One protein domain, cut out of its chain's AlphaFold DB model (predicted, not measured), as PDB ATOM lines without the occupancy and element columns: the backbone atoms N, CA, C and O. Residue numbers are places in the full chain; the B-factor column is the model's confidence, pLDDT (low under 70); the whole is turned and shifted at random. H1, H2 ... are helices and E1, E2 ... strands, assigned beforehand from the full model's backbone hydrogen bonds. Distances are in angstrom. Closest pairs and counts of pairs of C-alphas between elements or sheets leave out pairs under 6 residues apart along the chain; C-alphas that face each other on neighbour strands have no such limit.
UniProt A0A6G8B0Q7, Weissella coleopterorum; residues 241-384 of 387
ATOM      1  N   VAL A 241      84.958  70.003  73.113       88.38
ATOM      2  CA  VAL A 241      86.198  70.723  72.816       88.38
ATOM      3  C   VAL A 241      86.490  70.555  71.330       88.38
ATOM      4  O   VAL A 241      86.629  69.437  70.841       88.38
ATOM      5  N   ILE A 242      86.547  71.670  70.609       88.88
ATOM      6  CA  ILE A 242      86.833  71.724  69.178       88.88
ATOM      7  C   ILE A 242      88.234  72.300  69.005       88.88
ATOM      8  O   ILE A 242      88.491  73.422  69.435       88.88
ATOM      9  N   LYS A 243      89.143  71.563  68.368       91.81
ATOM     10  CA  LYS A 243      90.504  72.028  68.066       91.81
ATOM     11  C   LYS A 243      90.638  72.330  66.583       91.81
ATOM     12  O   LYS A 243      90.376  71.470  65.749       91.81
ATOM     13  N   ILE A 244      91.072  73.540  66.255       90.50
ATOM     14  CA  ILE A 244      91.313  73.974  64.877       90.50
ATOM     15  C   ILE A 244      92.813  74.157  64.692       90.50
ATOM     16  O   ILE A 244      93.422  74.993  65.351       90.50
ATOM     17  N   ILE A 245      93.408  73.379  63.795       91.88
ATOM     18  CA  ILE A 245      94.821  73.468  63.436       91.88
ATOM     19  C   ILE A 245      94.950  74.470  62.286       91.88
ATOM     20  O   ILE A 245      94.618  74.148  61.144       91.88
ATOM     21  N   ASP A 246      95.417  75.679  62.598       88.75
ATOM     22  CA  ASP A 246      95.585  76.783  61.650       88.75
ATOM     23  C   ASP A 246      97.030  76.847  61.138       88.75
ATOM     24  O   ASP A 246      97.900  77.527  61.679       88.75
ATOM     25  N   VAL A 247      97.296  76.075  60.087       81.38
ATOM     26  CA  VAL A 247      98.657  75.781  59.614       81.38
ATOM     27  C   VAL A 247      99.342  76.996  58.999       81.38
ATOM     28  O   VAL A 247     100.545  77.178  59.164       81.38
ATOM     29  N   LYS A 248      98.576  77.804  58.261       81.38
ATOM     30  CA  LYS A 248      99.065  78.985  57.537       81.38
ATOM     31  C   LYS A 248      98.771  80.288  58.293       81.38
ATOM     32  O   LYS A 248      98.931  81.359  57.718       81.38
ATOM     33  N   ASN A 249      98.356  80.191  59.563       78.88
ATOM     34  CA  ASN A 249      97.929  81.321  60.391       78.88
ATOM     35  C   ASN A 249      96.884  82.197  59.669       78.88
ATOM     36  O   ASN A 249      96.947  83.425  59.695       78.88
ATOM     37  N   GLU A 250      95.946  81.551  58.970       79.69
ATOM     38  CA  GLU A 250      94.922  82.211  58.162       79.69
ATOM     39  C   GLU A 250      93.859  82.873  59.043       79.69
ATOM     40  O   GLU A 250      93.196  83.809  58.593       79.69
ATOM     41  N   ILE A 251      93.682  82.408  60.285       80.12
ATOM     42  CA  ILE A 251      92.707  82.960  61.222       80.12
ATOM     43  C   ILE A 251      93.285  84.202  61.885       80.12
ATOM     44  O   ILE A 251      94.317  84.148  62.543       80.12
ATOM     45  N   ASN A 252      92.579  85.317  61.808       74.69
ATOM     46  CA  ASN A 252      92.935  86.562  62.469       74.69
ATOM     47  C   ASN A 252      91.670  87.263  62.989       74.69
ATOM     48  O   ASN A 252      90.549  86.760  62.893       74.69
ATOM     49  N   SER A 253      91.848  88.448  63.572       68.00
ATOM     50  CA  SER A 253      90.734  89.191  64.171       68.00
ATOM     51  C   SER A 253      89.614  89.574  63.193       68.00
ATOM     52  O   SER A 253      88.500  89.814  63.649       68.00
ATOM     53  N   SER A 254      89.870  89.628  61.879       68.94
ATOM     54  CA  SER A 254      88.865  90.046  60.896       68.94
ATOM     55  C   SER A 254      88.019  88.900  60.347       68.94
ATOM     56  O   SER A 254      86.929  89.167  59.852       68.94
ATOM     57  N   ASN A 255      88.467  87.644  60.452       75.25
ATOM     58  CA  ASN A 255      87.741  86.483  59.920       75.25
ATOM     59  C   ASN A 255      87.324  85.451  60.980       75.25
ATOM     60  O   ASN A 255      86.605  84.508  60.650       75.25
ATOM     61  N   ILE A 256      87.717  85.631  62.248       72.94
ATOM     62  CA  ILE A 256      87.328  84.720  63.335       72.94
ATOM     63  C   ILE A 256      85.811  84.575  63.453       72.94
ATOM     64  O   ILE A 256      85.338  83.463  63.634       72.94
ATOM     65  N   VAL A 257      85.047  85.655  63.277       72.62
ATOM     66  CA  VAL A 257      83.578  85.622  63.366       72.62
ATOM     67  C   VAL A 257      82.968  84.746  62.269       72.62
ATOM     68  O   VAL A 257      81.960  84.084  62.501       72.62
ATOM     69  N   ASP A 258      83.567  84.705  61.081       72.25
ATOM     70  CA  ASP A 258      83.062  83.897  59.966       72.25
ATOM     71  C   ASP A 258      83.462  82.425  60.103       72.25
ATOM     72  O   ASP A 258      82.680  81.536  59.767       72.25
ATOM     73  N   ILE A 259      84.640  82.152  60.666       68.94
ATOM     74  CA  ILE A 259      85.063  80.792  61.027       68.94
ATOM     75  C   ILE A 259      84.216  80.261  62.180       68.94
ATOM     76  O   ILE A 259      83.754  79.123  62.128       68.94
ATOM     77  N   GLU A 260      83.956  81.101  63.183       67.06
ATOM     78  CA  GLU A 260      82.981  80.835  64.229       67.06
ATOM     79  C   GLU A 260      81.639  80.506  63.578       67.06
ATOM     80  O   GLU A 260      81.176  79.393  63.763       67.06
ATOM     81  N   LYS A 261      81.073  81.359  62.714       68.56
ATOM     82  CA  LYS A 261      79.822  81.075  61.977       68.56
ATOM     83  C   LYS A 261      79.832  79.733  61.235       68.56
ATOM     84  O   LYS A 261      78.868  78.983  61.348       68.56
ATOM     85  N   GLY A 262      80.924  79.401  60.545       65.31
ATOM     86  CA  GLY A 262      81.086  78.123  59.841       65.31
ATOM     87  C   GLY A 262      81.133  76.894  60.758       65.31
ATOM     88  O   GLY A 262      80.813  75.791  60.323       65.31
ATOM     89  N   ILE A 263      81.493  77.071  62.031       64.25
ATOM     90  CA  ILE A 263      81.402  76.043  63.084       64.25
ATOM     91  C   ILE A 263      80.042  76.120  63.810       64.25
ATOM     92  O   ILE A 263      79.525  75.115  64.299       64.25
ATOM     93  N   TYR A 264      79.449  77.313  63.872       55.53
ATOM     94  CA  TYR A 264      78.269  77.698  64.654       55.53
ATOM     95  C   TYR A 264      76.937  77.180  64.114       55.53
ATOM     96  O   TYR A 264      75.961  77.265  64.861       55.53
ATOM     97  N   ASP A 265      76.876  76.555  62.935       54.25
ATOM     98  CA  ASP A 265      75.700  75.746  62.559       54.25
ATOM     99  C   ASP A 265      75.423  74.610  63.581       54.25
ATOM    100  O   ASP A 265      74.383  73.958  63.536       54.25
ATOM    101  N   TYR A 266      76.304  74.419  64.576       49.28
ATOM    102  CA  TYR A 266      76.177  73.459  65.677       49.28
ATOM    103  C   TYR A 266      76.030  74.058  67.094       49.28
ATOM    104  O   TYR A 266      76.172  73.327  68.079       49.28
ATOM    105  N   ASN A 267      75.777  75.361  67.262       49.03
ATOM    106  CA  ASN A 267      76.056  76.015  68.544       49.03
ATOM    107  C   ASN A 267      75.036  75.748  69.680       49.03
ATOM    108  O   ASN A 267      74.040  76.452  69.856       49.03
ATOM    109  N   LYS A 268      75.365  74.790  70.557       56.25
ATOM    110  CA  LYS A 268      74.982  74.849  71.977       56.25
ATOM    111  C   LYS A 268      75.983  75.787  72.664       56.25
ATOM    112  O   LYS A 268      77.175  75.527  72.588       56.25
ATOM    113  N   LYS A 269      75.514  76.813  73.396       60.50
ATOM    114  CA  LYS A 269      76.282  77.878  74.111       60.50
ATOM    115  C   LYS A 269      77.412  77.425  75.084       60.50
ATOM    116  O   LYS A 269      77.864  78.214  75.908       60.50
ATOM    117  N   LYS A 270      77.844  76.163  75.061       75.25
ATOM    118  CA  LYS A 270      78.808  75.541  75.974       75.25
ATOM    119  C   LYS A 270      79.984  74.845  75.274       75.25
ATOM    120  O   LYS A 270      80.718  74.154  75.964       75.25
ATOM    121  N   ASP A 271      80.198  74.985  73.969       81.88
ATOM    122  CA  ASP A 271      81.406  74.425  73.331       81.88
ATOM    123  C   ASP A 271      82.641  75.299  73.609       81.88
ATOM    124  O   ASP A 271      82.514  76.520  73.721       81.88
ATOM    125  N   LEU A 272      83.817  74.676  73.755       85.50
ATOM    126  CA  LEU A 272      85.131  75.333  73.803       85.50
ATOM    127  C   LEU A 272      85.824  75.159  72.454       85.50
ATOM    128  O   LEU A 272      85.976  74.031  71.992       85.50
ATOM    129  N   ILE A 273      86.300  76.249  71.861       86.25
ATOM    130  CA  ILE A 273      87.081  76.227  70.623       86.25
ATOM    131  C   ILE A 273      88.526  76.603  70.949       86.25
ATOM    132  O   ILE A 273      88.791  77.675  71.487       86.25
ATOM    133  N   GLU A 274      89.478  75.742  70.611       88.38
ATOM    134  CA  GLU A 274      90.908  76.023  70.713       88.38
ATOM    135  C   GLU A 274      91.528  76.134  69.316       88.38
ATOM    136  O   GLU A 274      91.532  75.179  68.541       88.38
ATOM    137  N   ILE A 275      92.072  77.304  68.992       87.69
ATOM    138  CA  ILE A 275      92.718  77.590  67.709       87.69
ATOM    139  C   ILE A 275      94.226  77.460  67.886       87.69
ATOM    140  O   ILE A 275      94.843  78.269  68.578       87.69
ATOM    141  N   ILE A 276      94.818  76.442  67.270       89.06
ATOM    142  CA  ILE A 276      96.238  76.107  67.367       89.06
ATOM    143  C   ILE A 276      96.995  76.801  66.236       89.06
ATOM    144  O   ILE A 276      96.753  76.521  65.063       89.06
ATOM    145  N   LYS A 277      97.930  77.676  66.613       85.94
ATOM    146  CA  LYS A 277      98.760  78.484  65.716       85.94
ATOM    147  C   LYS A 277     100.239  78.124  65.817       85.94
ATOM    148  O   LYS A 277     100.730  77.771  66.893       85.94
ATOM    149  N   PHE A 278     100.941  78.292  64.696       79.69
ATOM    150  CA  PHE A 278     102.337  77.878  64.512       79.69
ATOM    151  C   PHE A 278     103.319  79.041  64.321       79.69
ATOM    152  O   PHE A 278     104.506  78.778  64.178       79.69
ATOM    153  N   ASP A 279     102.882  80.307  64.355       74.25
ATOM    154  CA  ASP A 279     103.790  81.470  64.326       74.25
ATOM    155  C   ASP A 279     103.753  82.276  65.626       74.25
ATOM    156  O   ASP A 279     102.712  82.410  66.260       74.25
ATOM    157  N   LYS A 280     104.902  82.846  66.027       61.38
ATOM    158  CA  LYS A 280     105.054  83.669  67.249       61.38
ATOM    159  C   LYS A 280     104.362  85.039  67.181       61.38
ATOM    160  O   LYS A 280     104.307  85.735  68.189       61.38
ATOM    161  N   ASN A 281     103.845  85.436  66.023       50.72
ATOM    162  CA  ASN A 281     103.319  86.777  65.807       50.72
ATOM    163  C   ASN A 281     101.801  86.742  65.707       50.72
ATOM    164  O   ASN A 281     101.273  86.405  64.659       50.72
ATOM    165  N   GLU A 282     101.122  87.118  66.789       53.25
ATOM    166  CA  GLU A 282     100.012  88.077  66.749       53.25
ATOM    167  C   GLU A 282      99.503  88.354  68.170       53.25
ATOM    168  O   GLU A 282      99.164  87.441  68.923       53.25
ATOM    169  N   ASN A 283      99.385  89.638  68.515       50.16
ATOM    170  CA  ASN A 283      98.575  90.097  69.641       50.16
ATOM    171  C   ASN A 283      97.099  89.886  69.286       50.16
ATOM    172  O   ASN A 283      96.396  90.819  68.893       50.16
ATOM    173  N   ILE A 284      96.629  88.646  69.377       53.97
ATOM    174  CA  ILE A 284      95.225  88.345  69.136       53.97
ATOM    175  C   ILE A 284      94.457  88.835  70.359       53.97
ATOM    176  O   ILE A 284      94.619  88.318  71.467       53.97
ATOM    177  N   LYS A 285      93.648  89.884  70.168       51.06
ATOM    178  CA  LYS A 285      92.709  90.357  71.189       51.06
ATOM    179  C   LYS A 285      91.900  89.157  71.682       51.06
ATOM    180  O   LYS A 285      91.363  88.416  70.862       51.06
ATOM    181  N   LYS A 286      91.826  88.975  73.007       49.38
ATOM    182  CA  LYS A 286      90.920  88.008  73.649       49.38
ATOM    183  C   LYS A 286      89.550  88.157  72.992       49.38
ATOM    184  O   LYS A 286      88.966  89.233  73.100       49.38
ATOM    185  N   SER A 287      89.081  87.134  72.280       49.31
ATOM    186  CA  SER A 287      87.709  87.175  71.797       49.31
ATOM    187  C   SER A 287      86.785  87.046  73.006       49.31
ATOM    188  O   SER A 287      87.085  86.363  73.991       49.31
ATOM    189  N   GLU A 288      85.678  87.771  72.963       53.81
ATOM    190  CA  GLU A 288      84.582  87.586  73.897       53.81
ATOM    191  C   GLU A 288      83.829  86.336  73.443       53.81
ATOM    192  O   GLU A 288      82.971  86.463  72.585       53.81
ATOM    193  N   ASN A 289      84.233  85.140  73.901       64.06
ATOM    194  CA  ASN A 289      83.478  83.868  73.906       64.06
ATOM    195  C   ASN A 289      84.391  82.699  74.341       64.06
ATOM    196  O   ASN A 289      85.560  82.904  74.663       64.06
ATOM    197  N   ASN A 290      83.870  81.463  74.382       75.50
ATOM    198  CA  ASN A 290      84.610  80.221  74.676       75.50
ATOM    199  C   ASN A 290      85.655  79.856  73.589       75.50
ATOM    200  O   ASN A 290      85.769  78.693  73.208       75.50
ATOM    201  N   VAL A 291      86.407  80.826  73.065       79.56
ATOM    202  CA  VAL A 291      87.472  80.614  72.081       79.56
ATOM    203  C   VAL A 291      88.819  80.950  72.703       79.56
ATOM    204  O   VAL A 291      88.989  81.962  73.383       79.56
ATOM    205  N   LYS A 292      89.799  80.079  72.484       81.69
ATOM    206  CA  LYS A 292      91.145  80.192  73.035       81.69
ATOM    207  C   LYS A 292      92.166  80.017  71.926       81.69
ATOM    208  O   LYS A 292      92.160  79.016  71.220       81.69
ATOM    209  N   PHE A 293      93.086  80.965  71.810       80.44
ATOM    210  CA  PHE A 293      94.228  80.834  70.915       80.44
ATOM    211  C   PHE A 293      95.371  80.125  71.635       80.44
ATOM    212  O   PHE A 293      95.728  80.469  72.764       80.44
ATOM    213  N   ILE A 294      95.922  79.114  70.977       83.38
ATOM    214  CA  ILE A 294      96.999  78.268  71.465       83.38
ATOM    215  C   ILE A 294      98.192  78.453  70.541       83.38
ATOM    216  O   ILE A 294      98.209  77.949  69.422       83.38
ATOM    217  N   ASN A 295      99.211  79.158  71.020       79.56
ATOM    218  CA  ASN A 295     100.498  79.192  70.349       79.56
ATOM    219  C   ASN A 295     101.350  78.014  70.827       79.56
ATOM    220  O   ASN A 295     101.637  77.894  72.023       79.56
ATOM    221  N   ILE A 296     101.770  77.150  69.906       76.56
ATOM    222  CA  ILE A 296     102.537  75.950  70.261       76.56
ATOM    223  C   ILE A 296     103.886  76.272  70.918       76.56
ATOM    224  O   ILE A 296     104.326  75.541  71.804       76.56
ATOM    225  N   TYR A 297     104.533  77.380  70.541       71.12
ATOM    226  CA  TYR A 297     105.829  77.764  71.092       71.12
ATOM    227  C   TYR A 297     105.673  78.359  72.489       71.12
ATOM    228  O   TYR A 297     106.451  78.022  73.376       71.12
ATOM    229  N   GLU A 298     104.643  79.177  72.716       68.69
ATOM    230  CA  GLU A 298     104.349  79.711  74.052       68.69
ATOM    231  C   GLU A 298     103.924  78.602  75.015       68.69
ATOM    232  O   GLU A 298     104.376  78.573  76.155       68.69
ATOM    233  N   GLN A 299     103.099  77.646  74.573       65.75
ATOM    234  CA  GLN A 299     102.728  76.503  75.413       65.75
ATOM    235  C   GLN A 299     103.927  75.603  75.719       65.75
ATOM    236  O   GLN A 299     104.089  75.182  76.864       65.75
ATOM    237  N   ALA A 300     104.806  75.364  74.740       59.44
ATOM    238  CA  ALA A 300     106.064  74.659  74.977       59.44
ATOM    239  C   ALA A 300     106.960  75.397  75.995       59.44
ATOM    240  O   ALA A 300     107.683  74.759  76.756       59.44
ATOM    241  N   GLU A 301     106.886  76.731  76.060       47.84
ATOM    242  CA  GLU A 301     107.567  77.542  77.076       47.84
ATOM    243  C   GLU A 301     106.847  77.526  78.452       47.84
ATOM    244  O   GLU A 301     107.520  77.572  79.490       47.84
ATOM    245  N   ILE A 302     105.507  77.433  78.485       39.78
ATOM    246  CA  ILE A 302     104.649  77.478  79.692       39.78
ATOM    247  C   ILE A 302     104.640  76.170  80.483       39.78
ATOM    248  O   ILE A 302     104.535  76.248  81.711       39.78
ATOM    249  N   SER A 303     104.803  75.001  79.850       41.81
ATOM    250  CA  SER A 303     104.899  73.713  80.566       41.81
ATOM    251  C   SER A 303     105.906  73.757  81.731       41.81
ATOM    252  O   SER A 303     105.677  73.138  82.759       41.81
ATOM    253  N   ARG A 304     106.917  74.638  81.669       37.69
ATOM    254  CA  ARG A 304     107.874  74.902  82.753       37.69
ATOM    255  C   ARG A 304     107.320  75.621  83.998       37.69
ATOM    256  O   ARG A 304     107.862  75.439  85.084       37.69
ATOM    257  N   ARG A 305     106.316  76.504  83.902       33.16
ATOM    258  CA  ARG A 305     105.893  77.315  85.075       33.16
ATOM    259  C   ARG A 305     105.163  76.491  86.132       33.16
ATOM    260  O   ARG A 305     105.267  76.815  87.308       33.16
ATOM    261  N   HIS A 306     104.466  75.432  85.728       33.81
ATOM    262  CA  HIS A 306     103.883  74.483  86.678       33.81
ATOM    263  C   HIS A 306     104.905  73.481  87.227       33.81
ATOM    264  O   HIS A 306     104.672  72.946  88.307       33.81
ATOM    265  N   ASP A 307     106.034  73.286  86.542       40.25
ATOM    266  CA  ASP A 307     107.135  72.440  87.014       40.25
ATOM    267  C   ASP A 307     108.033  73.154  88.052       40.25
ATOM    268  O   ASP A 307     108.655  72.499  88.875       40.25
ATOM    269  N   LEU A 308     108.053  74.494  88.094       31.83
ATOM    270  CA  LEU A 308     108.906  75.268  89.017       31.83
ATOM    271  C   LEU A 308     108.348  75.471  90.438       31.83
ATOM    272  O   LEU A 308     109.041  76.041  91.274       31.83
ATOM    273  N   ILE A 309     107.111  75.060  90.733       33.47
ATOM    274  CA  ILE A 309     106.487  75.329  92.047       33.47
ATOM    275  C   ILE A 309     106.658  74.160  93.041       33.47
ATOM    276  O   ILE A 309     106.275  74.284  94.199       33.47
ATOM    277  N   LEU A 310     107.298  73.049  92.656       34.69
ATOM    278  CA  LEU A 310     107.465  71.884  93.544       34.69
ATOM    279  C   LEU A 310     108.876  71.282  93.589       34.69
ATOM    280  O   LEU A 310     109.038  70.102  93.893       34.69
ATOM    281  N   GLU A 311     109.908  72.095  93.384       34.34
ATOM    282  CA  GLU A 311     111.296  71.673  93.585       34.34
ATOM    283  C   GLU A 311     111.925  72.410  94.768       34.34
ATOM    284  O   GLU A 311     112.476  73.497  94.634       34.34
ATOM    285  N   TYR A 312     111.875  71.777  95.944       31.59
ATOM    286  CA  TYR A 312     112.984  71.897  96.895       31.59
ATOM    287  C   TYR A 312     113.618  70.555  97.275       31.59
ATOM    288  O   TYR A 312     114.513  70.553  98.109       31.59
ATOM    289  N   GLN A 313     113.229  69.416  96.675       31.62
ATOM    290  CA  GLN A 313     113.876  68.134  97.012       31.62
ATOM    291  C   GLN A 313     114.025  67.074  95.911       31.62
ATOM    292  O   GLN A 313     114.501  65.991  96.224       31.62
ATOM    293  N   PHE A 314     113.732  67.334  94.634       34.06
ATOM    294  CA  PHE A 314     114.017  66.330  93.596       34.06
ATOM    295  C   PHE A 314     114.534  66.967  92.310       34.06
ATOM    296  O   PHE A 314     113.833  67.049  91.309       34.06
ATOM    297  N   GLU A 315     115.807  67.368  92.345       35.19
ATOM    298  CA  GLU A 315     116.635  67.426  91.144       35.19
ATOM    299  C   GLU A 315     116.668  66.028  90.524       35.19
ATOM    300  O   GLU A 315     117.275  65.126  91.093       35.19
ATOM    301  N   LEU A 316     115.977  65.840  89.398       32.78
ATOM    302  CA  LEU A 316     116.397  65.032  88.245       32.78
ATOM    303  C   LEU A 316     115.184  64.721  87.353       32.78
ATOM    304  O   LEU A 316     114.280  63.978  87.723       32.78
ATOM    305  N   LYS A 317     115.286  65.192  86.103       33.25
ATOM    306  CA  LYS A 317     114.559  64.743  84.899       33.25
ATOM    307  C   LYS A 317     113.144  65.294  84.671       33.25
ATOM    308  O   LYS A 317     112.175  64.541  84.705       33.25
ATOM    309  N   ARG A 318     113.052  66.523  84.141       40.16
ATOM    310  CA  ARG A 318     112.066  66.855  83.087       40.16
ATOM    311  C   ARG A 318     112.699  67.654  81.951       40.16
ATOM    312  O   ARG A 318     113.328  68.684  82.148       40.16
ATOM    313  N   LYS A 319     112.611  67.057  80.762       42.81
ATOM    314  CA  LYS A 319     113.429  67.313  79.577       42.81
ATOM    315  C   LYS A 319     112.916  68.520  78.778       42.81
ATOM    316  O   LYS A 319     111.813  68.493  78.244       42.81
ATOM    317  N   ASN A 320     113.824  69.482  78.639       41.91
ATOM    318  CA  ASN A 320     113.995  70.487  77.588       41.91
ATOM    319  C   ASN A 320     113.283  71.848  77.731       41.91
ATOM    320  O   ASN A 320     112.064  71.926  77.843       41.91
ATOM    321  N   LYS A 321     114.057  72.946  77.629       47.38
ATOM    322  CA  LYS A 321     113.564  74.325  77.433       47.38
ATOM    323  C   LYS A 321     114.383  75.056  76.363       47.38
ATOM    324  O   LYS A 321     115.570  74.832  76.239       47.38
ATOM    325  N   VAL A 322     113.712  76.007  75.704       51.88
ATOM    326  CA  VAL A 322     114.139  77.010  74.711       51.88
ATOM    327  C   VAL A 322     113.989  76.503  73.283       51.88
ATOM    328  O   VAL A 322     114.844  75.788  72.786       51.88
ATOM    329  N   VAL A 323     112.888  76.907  72.636       62.06
ATOM    330  CA  VAL A 323     112.609  76.666  71.216       62.06
ATOM    331  C   VAL A 323     113.069  77.877  70.416       62.06
ATOM    332  O   VAL A 323     112.354  78.873  70.286       62.06
ATOM    333  N   LYS A 324     114.283  77.800  69.871       63.91
ATOM    334  CA  LYS A 324     114.684  78.700  68.787       63.91
ATOM    335  C   LYS A 324     114.244  78.045  67.482       63.91
ATOM    336  O   LYS A 324     114.760  76.989  67.119       63.91
ATOM    337  N   LYS A 325     113.288  78.657  66.782       71.44
ATOM    338  CA  LYS A 325     113.048  78.340  65.371       71.44
ATOM    339  C   LYS A 325     114.195  78.941  64.564       71.44
ATOM    340  O   LYS A 325     114.515  80.117  64.731       71.44
ATOM    341  N   ASN A 326     114.833  78.141  63.719       73.19
ATOM    342  CA  ASN A 326     115.805  78.634  62.749       73.19
ATOM    343  C   ASN A 326     115.627  77.881  61.428       73.19
ATOM    344  O   ASN A 326     115.999  76.711  61.303       73.19
ATOM    345  N   GLY A 327     115.010  78.556  60.456       80.12
ATOM    346  CA  GLY A 327     114.571  77.936  59.209       80.12
ATOM    347  C   GLY A 327     113.590  76.789  59.470       80.12
ATOM    348  O   GLY A 327     112.648  76.942  60.240       80.12
ATOM    349  N   LYS A 328     113.853  75.628  58.855       83.75
ATOM    350  CA  LYS A 328     113.026  74.404  58.931       83.75
ATOM    351  C   LYS A 328     113.265  73.551  60.187       83.75
ATOM    352  O   LYS A 328     112.855  72.391  60.235       83.75
ATOM    353  N   TYR A 329     113.985  74.081  61.173       82.75
ATOM    354  CA  TYR A 329     114.379  73.338  62.364       82.75
ATOM    355  C   TYR A 329     113.949  74.045  63.642       82.75
ATOM    356  O   TYR A 329     114.040  75.268  63.776       82.75
ATOM    357  N   VAL A 330     113.552  73.219  64.601       79.12
ATOM    358  CA  VAL A 330     113.283  73.579  65.984       79.12
ATOM    359  C   VAL A 330     114.448  73.075  66.829       79.12
ATOM    360  O   VAL A 330     114.770  71.888  66.835       79.12
ATOM    361  N   PHE A 331     115.110  73.996  67.520       76.50
ATOM    362  CA  PHE A 331     116.185  73.675  68.451       76.50
ATOM    363  C   PHE A 331     115.590  73.558  69.844       76.50
ATOM    364  O   PHE A 331     114.982  74.513  70.313       76.50
ATOM    365  N   LEU A 332     115.755  72.401  70.475       74.31
ATOM    366  CA  LEU A 332     115.315  72.099  71.831       74.31
ATOM    367  C   LEU A 332     116.556  72.031  72.717       74.31
ATOM    368  O   LEU A 332     117.408  71.182  72.474       74.31
ATOM    369  N   GLN A 333     116.689  72.882  73.730       65.88
ATOM    370  CA  GLN A 333     117.801  72.740  74.670       65.88
ATOM    371  C   GLN A 333     117.467  71.705  75.749       65.88
ATOM    372  O   GLN A 333     116.390  71.746  76.335       65.88
ATOM    373  N   ASN A 334     118.390  70.779  75.989       62.25
ATOM    374  CA  ASN A 334     118.367  69.753  77.022       62.25
ATOM    375  C   ASN A 334     118.746  70.328  78.400       62.25
ATOM    376  O   ASN A 334     119.150  71.482  78.525       62.25
ATOM    377  N   LEU A 335     118.598  69.522  79.457       55.28
ATOM    378  CA  LEU A 335     118.925  69.924  80.837       55.28
ATOM    379  C   LEU A 335     120.420  70.184  81.061       55.28
ATOM    380  O   LEU A 335     120.777  71.034  81.865       55.28
ATOM    381  N   ASP A 336     121.278  69.487  80.323       62.72
ATOM    382  CA  ASP A 336     122.731  69.692  80.298       62.72
ATOM    383  C   ASP A 336     123.142  70.902  79.434       62.72
ATOM    384  O   ASP A 336     124.303  71.048  79.061       62.72
ATOM    385  N   CYS A 337     122.175  71.754  79.076       66.00
ATOM    386  CA  CYS A 337     122.319  72.893  78.178       66.00
ATOM    387  C   CYS A 337     122.713  72.542  76.731       66.00
ATOM    388  O   CYS A 337     122.875  73.467  75.927       66.00
ATOM    389  N   SER A 338     122.814  71.258  76.364       73.19
ATOM    390  CA  SER A 338     123.050  70.840  74.978       73.19
ATOM    391  C   SER A 338     121.821  71.097  74.104       73.19
ATOM    392  O   SER A 338     120.705  71.224  74.600       73.19
ATOM    393  N   TRP A 339     122.005  71.204  72.790       75.94
ATOM    394  CA  TRP A 339     120.923  71.519  71.855       75.94
ATOM    395  C   TRP A 339     120.604  70.328  70.960       75.94
ATOM    396  O   TRP A 339     121.446  69.880  70.188       75.94
ATOM    397  N   ASN A 340     119.352  69.887  70.991       77.88
ATOM    398  CA  ASN A 340     118.803  68.934  70.042       77.88
ATOM    399  C   ASN A 340     118.155  69.682  68.882       77.88
ATOM    400  O   ASN A 340     117.217  70.458  69.059       77.88
ATOM    401  N   LYS A 341     118.649  69.425  67.676       82.19
ATOM    402  CA  LYS A 341     118.066  69.936  66.439       82.19
ATOM    403  C   LYS A 341     117.031  68.937  65.931       82.19
ATOM    404  O   LYS A 341     117.382  67.809  65.603       82.19
ATOM    405  N   VAL A 342     115.776  69.363  65.830       83.69
ATOM    406  CA  VAL A 342     114.664  68.535  65.348       83.69
ATOM    407  C   VAL A 342     114.037  69.209  64.125       83.69
ATOM    408  O   VAL A 342     113.893  70.437  64.124       83.69
ATOM    409  N   PRO A 343     113.689  68.471  63.055       86.88
ATOM    410  CA  PRO A 343     112.882  69.026  61.974       86.88
ATOM    411  C   PRO A 343     111.577  69.613  62.521       86.88
ATOM    412  O   PRO A 343     110.918  69.014  63.366       86.88
ATOM    413  N   GLU A 344     111.197  70.795  62.047       83.31
ATOM    414  CA  GLU A 344     110.020  71.512  62.551       83.31
ATOM    415  C   GLU A 344     108.731  70.677  62.443       83.31
ATOM    416  O   GLU A 344     107.945  70.618  63.385       83.31
ATOM    417  N   ILE A 345     108.575  69.946  61.338       84.69
ATOM    418  CA  ILE A 345     107.438  69.048  61.095       84.69
ATOM    419  C   ILE A 345     107.360  67.934  62.151       84.69
ATOM    420  O   ILE A 345     106.271  67.594  62.608       84.69
ATOM    421  N   ASP A 346     108.504  67.385  62.567       83.38
ATOM    422  CA  ASP A 346     108.553  66.331  63.584       83.38
ATOM    423  C   ASP A 346     108.206  66.880  64.971       83.38
ATOM    424  O   ASP A 346     107.510  66.224  65.748       83.38
ATOM    425  N   PHE A 347     108.640  68.109  65.271       81.88
ATOM    426  CA  PHE A 347     108.249  68.802  66.495       81.88
ATOM    427  C   PHE A 347     106.735  69.058  66.536       81.88
ATOM    428  O   PHE A 347     106.100  68.765  67.549       81.88
ATOM    429  N   PHE A 348     106.145  69.548  65.441       84.19
ATOM    430  CA  PHE A 348     104.705  69.803  65.357       84.19
ATOM    431  C   PHE A 348     103.878  68.524  65.471       84.19
ATOM    432  O   PHE A 348     102.915  68.502  66.236       84.19
ATOM    433  N   ASP A 349     104.264  67.454  64.773       83.50
ATOM    434  CA  ASP A 349     103.596  66.152  64.879       83.50
ATOM    435  C   ASP A 349     103.655  65.617  66.316       83.50
ATOM    436  O   ASP A 349     102.617  65.278  66.882       83.50
ATOM    437  N   SER A 350     104.831  65.634  66.953       79.50
ATOM    438  CA  SER A 350     104.979  65.179  68.342       79.50
ATOM    439  C   SER A 350     104.156  66.015  69.327       79.50
ATOM    440  O   SER A 350     103.526  65.464  70.234       79.50
ATOM    441  N   TRP A 351     104.133  67.339  69.157       83.75
ATOM    442  CA  TRP A 351     103.373  68.233  70.029       83.75
ATOM    443  C   TRP A 351     101.865  68.029  69.865       83.75
ATOM    444  O   TRP A 351     101.163  67.864  70.862       83.75
ATOM    445  N   LEU A 352     101.370  67.970  68.624       86.19
ATOM    446  CA  LEU A 352      99.951  67.756  68.331       86.19
ATOM    447  C   LEU A 352      99.468  66.401  68.849       86.19
ATOM    448  O   LEU A 352      98.423  66.355  69.487       86.19
ATOM    449  N   ARG A 353     100.248  65.326  68.671       83.06
ATOM    450  CA  ARG A 353      99.924  63.991  69.215       83.06
ATOM    451  C   ARG A 353      99.757  63.986  70.727       83.06
ATOM    452  O   ARG A 353      98.959  63.220  71.244       83.06
ATOM    453  N   LYS A 354     100.514  64.819  71.439       81.19
ATOM    454  CA  LYS A 354     100.393  64.947  72.893       81.19
ATOM    455  C   LYS A 354      99.215  65.830  73.269       81.19
ATOM    456  O   LYS A 354      98.468  65.483  74.172       81.19
ATOM    457  N   TYR A 355      99.040  66.954  72.581       85.56
ATOM    458  CA  TYR A 355      98.044  67.961  72.931       85.56
ATOM    459  C   TYR A 355      96.613  67.579  72.550       85.56
ATOM    460  O   TYR A 355      95.678  68.017  73.210       85.56
ATOM    461  N   VAL A 356      96.424  66.827  71.470       87.62
ATOM    462  CA  VAL A 356      95.111  66.444  70.949       87.62
ATOM    463  C   VAL A 356      94.666  65.125  71.579       87.62
ATOM    464  O   VAL A 356      95.365  64.121  71.500       87.62
ATOM    465  N   SER A 357      93.496  65.147  72.204       87.25
ATOM    466  CA  SER A 357      92.886  64.065  72.970       87.25
ATOM    467  C   SER A 357      91.792  63.371  72.170       87.25
ATOM    468  O   SER A 357      91.093  64.017  71.396       87.25
ATOM    469  N   THR A 358      91.565  62.076  72.414       86.12
ATOM    470  CA  THR A 358      90.490  61.288  71.769       86.12
ATOM    471  C   THR A 358      89.071  61.796  72.045       86.12
ATOM    472  O   THR A 358      88.126  61.325  71.415       86.12
ATOM    473  N   LYS A 359      88.903  62.764  72.957       86.38
ATOM    474  CA  LYS A 359      87.630  63.460  73.223       86.38
ATOM    475  C   LYS A 359      87.422  64.716  72.374       86.38
ATOM    476  O   LYS A 359      86.324  65.271  72.392       86.38
ATOM    477  N   ASP A 360      88.452  65.179  71.672       89.50
ATOM    478  CA  ASP A 360      88.394  66.415  70.900       89.50
ATOM    479  C   ASP A 360      87.775  66.190  69.514       89.50
ATOM    480  O   ASP A 360      88.063  65.209  68.826       89.50
ATOM    481  N   GLU A 361      86.989  67.158  69.045       90.88
ATOM    482  CA  GLU A 361      86.665  67.275  67.625       90.88
ATOM    483  C   GLU A 361      87.734  68.120  66.937       90.88
ATOM    484  O   GLU A 361      87.923  69.285  67.285       90.88
ATOM    485  N   VAL A 362      88.444  67.556  65.959       92.19
ATOM    486  CA  VAL A 362      89.613  68.228  65.377       92.19
ATOM    487  C   VAL A 362      89.421  68.539  63.907       92.19
ATOM    488  O   VAL A 362      89.023  67.683  63.117       92.19
ATOM    489  N   TYR A 363      89.748  69.777  63.554       90.94
ATOM    490  CA  TYR A 363      89.684  70.319  62.208       90.94
ATOM    491  C   TYR A 363      91.052  70.843  61.788       90.94
ATOM    492  O   TYR A 363      91.774  71.438  62.585       90.94
ATOM    493  N   VAL A 364      91.393  70.662  60.517       90.56
ATOM    494  CA  VAL A 364      92.547  71.307  59.888       90.56
ATOM    495  C   VAL A 364      92.029  72.410  58.981       90.56
ATOM    496  O   VAL A 364      91.184  72.149  58.124       90.56
ATOM    497  N   LEU A 365      92.529  73.632  59.167       86.94
ATOM    498  CA  LEU A 365      92.275  74.744  58.261       86.94
ATOM    499  C   LEU A 365      93.428  74.848  57.261       86.94
ATOM    500  O   LEU A 365      94.585  75.046  57.639       86.94
ATOM    501  N   LYS A 366      93.101  74.716  55.977       81.19
ATOM    502  CA  LYS A 366      94.035  74.925  54.869       81.19
ATOM    503  C   LYS A 366      93.317  75.623  53.724       81.19
ATOM    504  O   LYS A 366      92.279  75.139  53.277       81.19
ATOM    505  N   GLU A 367      93.880  76.722  53.221       79.56
ATOM    506  CA  GLU A 367      93.353  77.440  52.052       79.56
ATOM    507  C   GLU A 367      91.881  77.839  52.236       79.56
ATOM    508  O   GLU A 367      91.043  77.660  51.350       79.56
ATOM    509  N   LYS A 368      91.561  78.361  53.425       76.25
ATOM    510  CA  LYS A 368      90.218  78.767  53.862       76.25
ATOM    511  C   LYS A 368      89.185  77.635  53.889       76.25
ATOM    512  O   LYS A 368      87.988  77.903  53.968       76.25
ATOM    513  N   LYS A 369      89.617  76.372  53.837       80.69
ATOM    514  CA  LYS A 369      88.753  75.191  53.953       80.69
ATOM    515  C   LYS A 369      89.074  74.425  55.226       80.69
ATOM    516  O   LYS A 369      90.235  74.134  55.504       80.69
ATOM    517  N   MET A 370      88.032  74.072  55.975       85.62
ATOM    518  CA  MET A 370      88.147  73.200  57.139       85.62
ATOM    519  C   MET A 370      87.825  71.757  56.766       85.62
ATOM    520  O   MET A 370      86.809  71.488  56.124       85.62
ATOM    521  N   SER A 371      88.643  70.824  57.235       87.62
ATOM    522  CA  SER A 371      88.377  69.391  57.144       87.62
ATOM    523  C   SER A 371      88.487  68.740  58.519       87.62
ATOM    524  O   SER A 371      89.466  68.944  59.236       87.62
ATOM    525  N   LYS A 372      87.466  67.964  58.901       90.06
ATOM    526  CA  LYS A 372      87.484  67.170  60.135       90.06
ATOM    527  C   LYS A 372      88.441  65.989  59.974       90.06
ATOM    528  O   LYS A 372      88.461  65.369  58.910       90.06
ATOM    529  N   ILE A 373      89.200  65.666  61.017       90.12
ATOM    530  CA  ILE A 373      90.163  64.557  61.007       90.12
ATOM    531  C   ILE A 373      89.878  63.539  62.119       90.12
ATOM    532  O   ILE A 373      89.475  63.907  63.221       90.12
ATOM    533  N   ASP A 374      90.115  62.255  61.830       87.88
ATOM    534  CA  ASP A 374      90.145  61.185  62.837       87.88
ATOM    535  C   ASP A 374      91.548  61.073  63.437       87.88
ATOM    536  O   ASP A 374      92.453  60.462  62.870       87.88
ATOM    537  N   ILE A 375      91.716  61.671  64.607       86.62
ATOM    538  CA  ILE A 375      93.004  61.848  65.283       86.62
ATOM    539  C   ILE A 375      93.712  60.543  65.659       86.62
ATOM    540  O   ILE A 375      94.929  60.550  65.812       86.62
ATOM    541  N   VAL A 376      92.990  59.424  65.764       83.06
ATOM    542  CA  VAL A 376      93.573  58.124  66.137       83.06
ATOM    543  C   VAL A 376      94.464  57.579  65.021       83.06
ATOM    544  O   VAL A 376      95.539  57.043  65.283       83.06
ATOM    545  N   ASN A 377      94.027  57.736  63.771       80.75
ATOM    546  CA  ASN A 377      94.716  57.209  62.591       80.75
ATOM    547  C   ASN A 377      95.461  58.292  61.803       80.75
ATOM    548  O   ASN A 377      96.135  58.003  60.812       80.75
ATOM    549  N   PHE A 378      95.337  59.551  62.218       83.81
ATOM    550  CA  PHE A 378      95.882  60.669  61.474       83.81
ATOM    551  C   PHE A 378      97.396  60.823  61.676       83.81
ATOM    552  O   PHE A 378      97.939  60.758  62.784       83.81
ATOM    553  N   ASN A 379      98.099  61.070  60.571       85.62
ATOM    554  CA  ASN A 379      99.495  61.477  60.597       85.62
ATOM    555  C   ASN A 379      99.579  63.002  60.492       85.62
ATOM    556  O   ASN A 379      99.419  63.547  59.398       85.62
ATOM    557  N   PHE A 380      99.855  63.687  61.607       86.31
ATOM    558  CA  PHE A 380      99.920  65.148  61.622       86.31
ATOM    559  C   PHE A 380     101.019  65.700  60.716       86.31
ATOM    560  O   PHE A 380     100.859  66.801  60.198       86.31
ATOM    561  N   LYS A 381     102.066  64.925  60.395       86.06
ATOM    562  CA  LYS A 381     103.069  65.334  59.395       86.06
ATOM    563  C   LYS A 381     102.450  65.662  58.035       86.06
ATOM    564  O   LYS A 381     102.903  66.595  57.377       86.06
ATOM    565  N   ASN A 382     101.383  64.965  57.634       86.25
ATOM    566  CA  ASN A 382     100.725  65.183  56.340       86.25
ATOM    567  C   ASN A 382     100.119  66.585  56.209       86.25
ATOM    568  O   ASN A 382      99.968  67.079  55.094       86.25
ATOM    569  N   ILE A 383      99.818  67.245  57.331       85.00
ATOM    570  CA  ILE A 383      99.357  68.636  57.342       85.00
ATOM    571  C   ILE A 383     100.431  69.569  56.767       85.00
ATOM    572  O   ILE A 383     100.097  70.549  56.101       85.00
ATOM    573  N   PHE A 384     101.709  69.252  56.988       80.25
ATOM    574  CA  PHE A 384     102.839  70.137  56.709       80.25
ATOM    575  C   PHE A 384     103.620  69.782  55.432       80.25
ATOM    576  O   PHE A 384     104.385  70.610  54.956       80.25
TER     577      PHE A 384
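This is residues 241 to 384 of the 387 residues of a protein of Weissella coleopterorum (UniProt A0A6G8B0Q7). Two lobes lie side by side along the longest axis: a strongly twisted sheet of five strands with H1 packed on it, and a small three-stranded sheet, E4 E5 E6. H2 and H3 run between the lobes, H4 packs on H3, and residues 308 to 315 stick out. The 144 printed residues have four named helices and eight named strands, in the order E1 H1 E2 E3 H2 E4 E5 E6 H3 E7 E8 H4, of mixed class. The larger sheet, order E3 E2 E1 E7 E8, is mixed and the smaller antiparallel. The whole is compact, with a radius of gyration of the C-alphas of 16.8 A, yet elongated, spanning 50 by 33 by 32 A.

E1, residues 241 to 246, is parallel to E2, residues 272 to 277, with N 242 and O 272 2.8 A apart. Between them comes H1, residues 256 to 264, in a strand-helix-strand unit, two parallel neighbour strands with a helix between, its crossover right-handed; H1 is on the sheet at a height of 8.6 A. E3, residues 291 to 295, is parallel to E2, with N 292 and O 273 2.8 A apart. H2, residues 296 to 307, only grazes the smaller sheet with residues 297 to 301. E4, E5 and E6, residues 323 to 326, 329 to 333 and 339 to 343, form a meander, each strand the antiparallel neighbour of the one before; N 326 and O 329 are 3.0 A apart, N 330 and O 342 2.8 A. H3, residues 344 to 355, is on this sheet; its closest C-alphas to E5 are Glu 344 and Tyr 329, 4.7 A. H2 and H3 are close but not clearly touching, at a steep tilt of 52 degrees, the same way; their closest C-alphas, of Ile 296 and Trp 351, are 7.8 A apart. E7, residues 361 to 366, is parallel to E1, with N 363 and O 243 2.8 A apart, and forms a hairpin with E8, residues 369 to 373, with N 371 and O 364 3.0 A apart. H4, residues 381 to 384, touches H3 at residues 345 to 349 alone; the closest C-alphas, of Asp 349 and Lys 381, are 5.6 A apart. Each O i to N i+4 pair is within hydrogen-bond range in H1 and H3, and 4 of 8 in H2; H4 is too short for such a pair.

E1 begins at C-alpha 241 (86.198, 70.723, 72.816). H2 spans 17.7 A, H3 16.2 A and E7 16.6 A. H4 ends at C-alpha 384 (102.839, 70.137, 56.709).

The C-alphas farthest apart, of Asp 265 and Gln 313, are 52.0 A apart. The printed part has no cut; the links E2 to E3 and H2 to E4 are long. The mean pLDDT of the printed part is 70.6, with 55 residues under 70, among them 298 to 324.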